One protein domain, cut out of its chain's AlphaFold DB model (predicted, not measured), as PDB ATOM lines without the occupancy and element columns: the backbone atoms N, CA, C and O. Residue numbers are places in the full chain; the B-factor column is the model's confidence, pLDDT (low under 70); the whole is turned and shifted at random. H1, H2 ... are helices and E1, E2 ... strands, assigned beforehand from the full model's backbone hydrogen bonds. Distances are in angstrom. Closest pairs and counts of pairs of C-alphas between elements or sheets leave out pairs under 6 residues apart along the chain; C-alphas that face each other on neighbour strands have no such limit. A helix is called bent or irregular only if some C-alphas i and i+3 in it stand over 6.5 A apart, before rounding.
ATOM      1  N   ALA A  11     163.653 107.601 179.796       93.94
ATOM      2  CA  ALA A  11     163.954 107.077 178.473       93.94
ATOM      3  C   ALA A  11     164.407 108.218 177.567       93.94
ATOM      4  O   ALA A  11     163.886 109.326 177.654       93.94
ATOM      5  N   THR A  12     165.347 107.942 176.673       92.38
ATOM      6  CA  THR A  12     165.779 108.914 175.671       92.38
ATOM      7  C   THR A  12     165.579 108.319 174.290       92.38
ATOM      8  O   THR A  12     166.118 107.254 173.990       92.38
ATOM      9  N   PHE A  13     164.795 109.004 173.459       91.88
ATOM     10  CA  PHE A  13     164.569 108.647 172.063       91.88
ATOM     11  C   PHE A  13     165.473 109.472 171.164       91.88
ATOM     12  O   PHE A  13     165.638 110.674 171.356       91.88
ATOM     13  N   CYS A  14     166.058 108.822 170.169       89.00
ATOM     14  CA  CYS A  14     167.256 109.316 169.510       89.00
ATOM     15  C   CYS A  14     167.013 109.506 168.015       89.00
ATOM     16  O   CYS A  14     166.774 108.539 167.292       89.00
ATOM     17  N   ARG A  15     167.136 110.739 167.522       91.19
ATOM     18  CA  ARG A  15     167.128 111.050 166.090       91.19
ATOM     19  C   ARG A  15     168.568 111.116 165.582       91.19
ATOM     20  O   ARG A  15     169.124 112.195 165.390       91.19
ATOM     21  N   LEU A  16     169.151 109.940 165.340       85.62
ATOM     22  CA  LEU A  16     170.583 109.751 165.060       85.62
ATOM     23  C   LEU A  16     171.143 110.711 163.998       85.62
ATOM     24  O   LEU A  16     172.114 111.410 164.264       85.62
ATOM     25  N   LYS A  17     170.481 110.820 162.835       86.31
ATOM     26  CA  LYS A  17     170.924 111.678 161.714       86.31
ATOM     27  C   LYS A  17     171.079 113.164 162.071       86.31
ATOM     28  O   LYS A  17     171.738 113.881 161.336       86.31
ATOM     29  N   HIS A  18     170.424 113.625 163.134       87.00
ATOM     30  CA  HIS A  18     170.384 115.037 163.524       87.00
ATOM     31  C   HIS A  18     171.131 115.299 164.838       87.00
ATOM     32  O   HIS A  18     171.110 116.425 165.318       87.00
ATOM     33  N   GLY A  19     171.742 114.273 165.450       90.44
ATOM     34  CA  GLY A  19     172.419 114.422 166.742       90.44
ATOM     35  C   GLY A  19     171.496 114.918 167.860       90.44
ATOM     36  O   GLY A  19     171.939 115.634 168.752       90.44
ATOM     37  N   GLN A  20     170.203 114.588 167.796       94.06
ATOM     38  CA  GLN A  20     169.179 115.119 168.697       94.06
ATOM     39  C   GLN A  20     168.489 113.991 169.464       94.06
ATOM     40  O   GLN A  20     168.144 112.954 168.889       94.06
ATOM     41  N   GLY A  21     168.252 114.217 170.751       94.06
ATOM     42  CA  GLY A  21     167.476 113.347 171.618       94.06
ATOM     43  C   GLY A  21     166.242 114.021 172.197       94.06
ATOM     44  O   GLY A  21     166.212 115.233 172.393       94.06
ATOM     45  N   PHE A  22     165.248 113.196 172.506       95.56
ATOM     46  CA  PHE A  22     164.073 113.540 173.294       95.56
ATOM     47  C   PHE A  22     164.126 112.717 174.573       95.56
ATOM     48  O   PHE A  22     163.915 111.501 174.544       95.56
ATOM     49  N   ARG A  23     164.464 113.357 175.689       95.12
ATOM     50  CA  ARG A  23     164.539 112.712 176.995       95.12
ATOM     51  C   ARG A  23     163.212 112.868 177.719       95.12
ATOM     52  O   ARG A  23     162.774 113.982 177.972       95.12
ATOM     53  N   LEU A  24     162.611 111.738 178.067       96.12
ATOM     54  CA  LEU A  24     161.455 111.637 178.944       96.12
ATOM     55  C   LEU A  24     161.928 111.241 180.338       96.12
ATOM     56  O   LEU A  24     162.667 110.267 180.501       96.12
ATOM     57  N   ALA A  25     161.488 111.980 181.348       95.50
ATOM     58  CA  ALA A  25     161.761 111.678 182.747       95.50
ATOM     59  C   ALA A  25     160.496 111.853 183.573       95.50
ATOM     60  O   ALA A  25     159.806 112.860 183.406       95.50
ATOM     61  N   THR A  26     160.212 110.912 184.474       94.75
ATOM     62  CA  THR A  26     159.126 111.106 185.438       94.75
ATOM     63  C   THR A  26     159.398 112.323 186.307       94.75
ATOM     64  O   THR A  26     160.537 112.600 186.698       94.75
ATOM     65  N   THR A  27     158.344 113.077 186.597       92.06
ATOM     66  CA  THR A  27     158.439 114.201 187.528       92.06
ATOM     67  C   THR A  27     158.420 113.684 188.967       92.06
ATOM     68  O   THR A  27     157.781 112.672 189.260       92.06
ATOM     69  N   ALA A  28     159.089 114.382 189.891       86.12
ATOM     70  CA  ALA A  28     159.012 114.040 191.316       86.12
ATOM     71  C   ALA A  28     157.562 114.119 191.838       86.12
ATOM     72  O   ALA A  28     157.141 113.304 192.653       86.12
ATOM     73  N   ARG A  29     156.784 115.067 191.297       90.62
ATOM     74  CA  ARG A  29     155.376 115.297 191.635       90.62
ATOM     75  C   ARG A  29     154.451 114.166 191.172       90.62
ATOM     76  O   ARG A  29     153.519 113.829 191.891       90.62
ATOM     77  N   SER A  30     154.723 113.565 190.009       91.75
ATOM     78  CA  SER A  30     153.906 112.487 189.431       91.75
ATOM     79  C   SER A  30     153.697 111.339 190.419       91.75
ATOM     80  O   SER A  30     152.571 110.903 190.642       91.75
ATOM     81  N   PHE A  31     154.774 110.896 191.074       87.56
ATOM     82  CA  PHE A  31     154.709 109.802 192.041       87.56
ATOM     83  C   PHE A  31     153.820 110.143 193.245       87.56
ATOM     84  O   PHE A  31     152.961 109.348 193.621       87.56
ATOM     85  N   GLU A  32     153.988 111.335 193.823       92.00
ATOM     86  CA  GLU A  32     153.196 111.780 194.973       92.00
ATOM     87  C   GLU A  32     151.707 111.910 194.624       92.00
ATOM     88  O   GLU A  32     150.846 111.399 195.341       92.00
ATOM     89  N   GLU A  33     151.385 112.553 193.500       94.75
ATOM     90  CA  GLU A  33     149.996 112.784 193.101       94.75
ATOM     91  C   GLU A  33     149.273 111.493 192.715       94.75
ATOM     92  O   GLU A  33     148.100 111.325 193.048       94.75
ATOM     93  N   ILE A  34     149.955 110.567 192.041       94.31
ATOM     94  CA  ILE A  34     149.375 109.275 191.669       94.31
ATOM     95  C   ILE A  34     149.116 108.418 192.909       94.31
ATOM     96  O   ILE A  34     148.027 107.855 193.028       94.31
ATOM     97  N   ASN A  35     150.052 108.381 193.861       93.19
ATOM     98  CA  ASN A  35     149.837 107.673 195.125       93.19
ATOM     99  C   ASN A  35     148.673 108.279 195.913       93.19
ATOM    100  O   ASN A  35     147.816 107.539 196.383       93.19
ATOM    101  N   ARG A  36     148.572 109.614 195.971       95.06
ATOM    102  CA  ARG A  36     147.433 110.296 196.605       95.06
ATOM    103  C   ARG A  36     146.104 109.934 195.931       95.06
ATOM    104  O   ARG A  36     145.111 109.709 196.615       95.06
ATOM    105  N   ARG A  37     146.064 109.863 194.595       95.56
ATOM    106  CA  ARG A  37     144.858 109.441 193.852       95.56
ATOM    107  C   ARG A  37     144.476 107.994 194.160       95.56
ATOM    108  O   ARG A  37     143.291 107.721 194.314       95.56
ATOM    109  N   MET A  38     145.454 107.091 194.261       96.25
ATOM    110  CA  MET A  38     145.207 105.698 194.649       96.25
ATOM    111  C   MET A  38     144.680 105.593 196.081       96.25
ATOM    112  O   MET A  38     143.678 104.921 196.298       96.25
ATOM    113  N   GLU A  39     145.288 106.313 197.026       96.62
ATOM    114  CA  GLU A  39     144.865 106.349 198.429       96.62
ATOM    115  C   GLU A  39     143.414 106.826 198.571       96.62
ATOM    116  O   GLU A  39     142.592 106.136 199.172       96.62
ATOM    117  N   VAL A  40     143.064 107.955 197.944       96.50
ATOM    118  CA  VAL A  40     141.692 108.495 197.955       96.50
ATOM    119  C   VAL A  40     140.692 107.527 197.316       96.50
ATOM    120  O   VAL A  40     139.546 107.444 197.754       96.50
ATOM    121  N   ALA A  41     141.113 106.782 196.292       95.44
ATOM    122  CA  ALA A  41     140.286 105.780 195.626       95.44
ATOM    123  C   ALA A  41     140.248 104.419 196.355       95.44
ATOM    124  O   ALA A  41     139.550 103.516 195.894       95.44
ATOM    125  N   GLY A  42     140.991 104.245 197.456       96.88
ATOM    126  CA  GLY A  42     141.110 102.965 198.162       96.88
ATOM    127  C   GLY A  42     141.768 101.861 197.323       96.88
ATOM    128  O   GLY A  42     141.454 100.683 197.491       96.88
ATOM    129  N   ILE A  43     142.635 102.237 196.381       96.94
ATOM    130  CA  ILE A  43     143.338 101.316 195.486       96.94
ATOM    131  C   ILE A  43     144.682 100.941 196.110       96.94
ATOM    132  O   ILE A  43     145.505 101.811 196.389       96.94
ATOM    133  N   ASP A  44     144.919  99.640 196.281       94.44
ATOM    134  CA  ASP A  44     146.238  99.108 196.624       94.44
ATOM    135  C   ASP A  44     147.203  99.308 195.436       94.44
ATOM    136  O   ASP A  44     146.926  98.796 194.346       94.44
ATOM    137  N   PRO A  45     148.343 100.004 195.606       90.56
ATOM    138  CA  PRO A  45     149.349 100.155 194.554       90.56
ATOM    139  C   PRO A  45     149.915  98.829 194.021       90.56
ATOM    140  O   PRO A  45     150.456  98.793 192.913       90.56
ATOM    141  N   HIS A  46     149.810  97.739 194.787       92.62
ATOM    142  CA  HIS A  46     150.228  96.400 194.370       92.62
ATOM    143  C   HIS A  46     149.166  95.664 193.531       92.62
ATOM    144  O   HIS A  46     149.502  94.699 192.835       92.62
ATOM    145  N   ASP A  47     147.916  96.141 193.515       95.88
ATOM    146  CA  ASP A  47     146.867  95.675 192.606       95.88
ATOM    147  C   ASP A  47     147.086  96.295 191.219       95.88
ATOM    148  O   ASP A  47     146.614  97.388 190.896       95.88
ATOM    149  N   ARG A  48     147.851  95.583 190.384       93.75
ATOM    150  CA  ARG A  48     148.282  96.057 189.058       93.75
ATOM    151  C   ARG A  48     147.126  96.485 188.160       93.75
ATOM    152  O   ARG A  48     147.309  97.410 187.375       93.75
ATOM    153  N   GLU A  49     145.985  95.805 188.232       94.12
ATOM    154  CA  GLU A  49     144.843  96.086 187.363       94.12
ATOM    155  C   GLU A  49     144.205  97.426 187.738       94.12
ATOM    156  O   GLU A  49     144.046  98.303 186.884       94.12
ATOM    157  N   LYS A  50     143.933  97.632 189.031       94.06
ATOM    158  CA  LYS A  50     143.348  98.888 189.517       94.06
ATOM    159  C   LYS A  50     144.330 100.051 189.441       94.06
ATOM    160  O   LYS A  50     143.963 101.136 188.986       94.06
ATOM    161  N   ALA A  51     145.583  99.830 189.837       94.62
ATOM    162  CA  ALA A  51     146.621 100.852 189.799       94.62
ATOM    163  C   ALA A  51     146.859 101.354 188.367       94.62
ATOM    164  O   ALA A  51     146.962 102.564 188.151       94.62
ATOM    165  N   ALA A  52     146.878 100.456 187.370       94.31
ATOM    166  CA  ALA A  52     147.064 100.829 185.966       94.31
ATOM    167  C   ALA A  52     146.032 101.861 185.489       94.31
ATOM    168  O   ALA A  52     146.400 102.804 184.788       94.31
ATOM    169  N   GLY A  53     144.769 101.741 185.912       94.31
ATOM    170  CA  GLY A  53     143.729 102.720 185.589       94.31
ATOM    171  C   GLY A  53     144.074 104.137 186.064       94.31
ATOM    172  O   GLY A  53     143.885 105.101 185.321       94.31
ATOM    173  N   VAL A  54     144.657 104.268 187.259       94.81
ATOM    174  CA  VAL A  54     145.092 105.565 187.807       94.81
ATOM    175  C   VAL A  54     146.282 106.122 187.031       94.81
ATOM    176  O   VAL A  54     146.283 107.303 186.684       94.81
ATOM    177  N   PHE A  55     147.268 105.277 186.711       92.69
ATOM    178  CA  PHE A  55     148.424 105.676 185.905       92.69
ATOM    179  C   PHE A  55     148.011 106.173 184.512       92.69
ATOM    180  O   PHE A  55     148.497 107.214 184.078       92.69
ATOM    181  N   PHE A  56     147.102 105.473 183.823       92.75
ATOM    182  CA  PHE A  56     146.659 105.852 182.476       92.75
ATOM    183  C   PHE A  56     145.739 107.077 182.447       92.75
ATOM    184  O   PHE A  56     145.734 107.806 181.458       92.75
ATOM    185  N   ALA A  57     144.977 107.324 183.515       93.31
ATOM    186  CA  ALA A  57     144.144 108.519 183.636       93.31
ATOM    187  C   ALA A  57     144.942 109.778 184.034       93.31
ATOM    188  O   ALA A  57     144.426 110.894 183.939       93.31
ATOM    189  N   TYR A  58     146.179 109.625 184.516       94.19
ATOM    190  CA  TYR A  58     147.024 110.750 184.902       94.19
ATOM    191  C   TYR A  58     147.609 111.448 183.656       94.19
ATOM    192  O   TYR A  58     148.211 110.773 182.817       94.19
ATOM    193  N   PRO A  59     147.466 112.781 183.501       94.38
ATOM    194  CA  PRO A  59     147.927 113.485 182.304       94.38
ATOM    195  C   PRO A  59     149.423 113.293 182.053       94.38
ATOM    196  O   PRO A  59     150.257 113.546 182.926       94.38
ATOM    197  N   TRP A  60     149.790 112.877 180.839       93.50
ATOM    198  CA  TRP A  60     151.180 112.531 180.533       93.50
ATOM    199  C   TRP A  60     152.134 113.727 180.673       93.50
ATOM    200  O   TRP A  60     153.285 113.534 181.052       93.50
ATOM    201  N   GLN A  61     151.661 114.954 180.422       93.81
ATOM    202  CA  GLN A  61     152.438 116.193 180.571       93.81
ATOM    203  C   GLN A  61     152.801 116.486 182.029       93.81
ATOM    204  O   GLN A  61     153.791 117.155 182.307       93.81
ATOM    205  N   GLU A  62     151.989 116.004 182.967       93.19
ATOM    206  CA  GLU A  62     152.279 116.089 184.397       93.19
ATOM    207  C   GLU A  62     153.139 114.901 184.841       93.19
ATOM    208  O   GLU A  62     153.979 115.022 185.742       93.19
ATOM    209  N   HIS A  63     152.960 113.759 184.168       93.19
ATOM    210  CA  HIS A  63     153.686 112.527 184.438       93.19
ATOM    211  C   HIS A  63     155.159 112.631 184.053       93.19
ATOM    212  O   HIS A  63     156.028 112.164 184.794       93.19
ATOM    213  N   PHE A  64     155.436 113.256 182.908       94.94
ATOM    214  CA  PHE A  64     156.752 113.309 182.296       94.94
ATOM    215  C   PHE A  64     157.165 114.735 181.949       94.94
ATOM    216  O   PHE A  64     156.402 115.513 181.387       94.94
ATOM    217  N   THR A  65     158.439 115.030 182.181       95.88
ATOM    218  CA  THR A  65     159.130 116.121 181.488       95.88
ATOM    219  C   THR A  65     159.681 115.609 180.164       95.88
ATOM    220  O   THR A  65     160.194 114.490 180.102       95.88
ATOM    221  N   VAL A  66     159.573 116.429 179.116       96.19
ATOM    222  CA  VAL A  66     160.179 116.167 177.807       96.19
ATOM    223  C   VAL A  66     161.220 117.239 177.540       96.19
ATOM    224  O   VAL A  66     160.897 118.420 177.447       96.19
ATOM    225  N   GLU A  67     162.468 116.817 177.406       96.12
ATOM    226  CA  GLU A  67     163.600 117.692 177.128       96.12
ATOM    227  C   GLU A  67     164.196 117.349 175.763       96.12
ATOM    228  O   GLU A  67     164.462 116.182 175.460       96.12
ATOM    229  N   VAL A  68     164.414 118.373 174.937       96.31
ATOM    230  CA  VAL A  68     165.193 118.249 173.704       96.31
ATOM    231  C   VAL A  68     166.645 118.554 174.030       96.31
ATOM    232  O   VAL A  68     166.949 119.639 174.516       96.31
ATOM    233  N   LEU A  69     167.540 117.619 173.727       94.94
ATOM    234  CA  LEU A  69     168.963 117.755 174.022       94.94
ATOM    235  C   LEU A  69     169.826 117.310 172.834       94.94
ATOM    236  O   LEU A  69     169.421 116.410 172.087       94.94
ATOM    237  N   PRO A  70     171.019 117.903 172.646       94.19
ATOM    238  CA  PRO A  70     172.012 117.342 171.744       94.19
ATOM    239  C   PRO A  70     172.503 116.006 172.303       94.19
ATOM    240  O   PRO A  70     172.682 115.857 173.514       94.19
ATOM    241  N   ILE A  71     172.732 115.029 171.429       88.00
ATOM    242  CA  ILE A  71     173.321 113.752 171.823       88.00
ATOM    243  C   ILE A  71     174.405 113.326 170.841       88.00
ATOM    244  O   ILE A  71     174.216 113.325 169.623       88.00
ATOM    245  N   THR A  72     175.529 112.914 171.420       84.75
ATOM    246  CA  THR A  72     176.632 112.217 170.765       84.75
ATOM    247  C   THR A  72     176.535 110.720 171.044       84.75
ATOM    248  O   THR A  72     176.234 110.319 172.170       84.75
ATOM    249  N   TRP A  73     176.826 109.900 170.042       81.19
ATOM    250  CA  TRP A  73     176.768 108.440 170.131       81.19
ATOM    251  C   TRP A  73     178.133 107.869 169.801       81.19
ATOM    252  O   TRP A  73     178.791 108.358 168.884       81.19
ATOM    253  N   ASP A  74     178.511 106.817 170.511       84.56
ATOM    254  CA  ASP A  74     179.563 105.930 170.045       84.56
ATOM    255  C   ASP A  74     178.975 104.972 168.994       84.56
ATOM    256  O   ASP A  74     177.826 104.537 169.120       84.56
TER     257      ASP A  74
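Overview. This is residues 11 to 74 of the 122 residues of the protein "Formylmethanofuran dehydrogenase, subunit E region" of Candidatus Ozemobacter sibiricus (UniProt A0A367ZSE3). A three-stranded sheet, E1 to E3, makes one end of a rod and two helices at a steep angle, H1 and H2, make the other, with the short helix H3 where the two halves join. The printed part has 64 residues, with three named helices and three named strands in the order E1, E2, H1, H2, H3, E3 along the chain; the sheet's order is E1, E2, E3, all antiparallel. The class is mixed, helices and strands. The whole is only just loose, close to extended, with a radius of gyration of the C-alphas of 15.7 A, and spans 47 by 19 by 17 A.

Along the chain. Find C-alpha 11 at (163.954, 107.077, 178.473), where E1, residues 11 to 15, begins. E2, residues 20 to 26, is 19.9 A long, and E3, residues 64 to 70, runs 19.0 A to C-alpha 70 at (172.012, 117.342, 171.744). From C-alpha 28 at (159.012, 114.040, 191.316), H1 runs 19.4 A over residues 28 to 40; it is neither bent nor irregular, but only just: C-alphas 28 and 31 are 6.1 A apart. H2 is residues 48 to 57, 14.2 A long, and H3 is residues 60 to 63.

Arrangement. Look first at the hairpin of E1 and E2, antiparallel at 165 degrees, where N 13 and O 22 are 2.9 A apart. On the other side of E2, E3 is antiparallel at 156 degrees, with N 23 and O 67 at 2.8 A. H3 only grazes the sheet, with residues 60 to 63. H1, with residues 29 to 30 alone, touches H3; the closest C-alphas, of Ser 30 and His 63, are 5.0 A apart. With residues 34 to 38 alone, H1 touches H2 at a steep tilt of 60 degrees, opposite ways; the closest C-alphas, of Met 38 and Val 54, are 6.8 A apart. H2 is apart from E1, E2 and E3. The O i to N i+4 pairs within hydrogen-bond range are 8 of 9 in H1 and 4 of 6 in H2; H3 is too short for such a pair.

Size, cuts and confidence. The C-alphas farthest apart, of Lys 17 and Gly 42, are 47.9 A apart. The printed part has no cut and no long link, and no printed residue is under 70 in pLDDT.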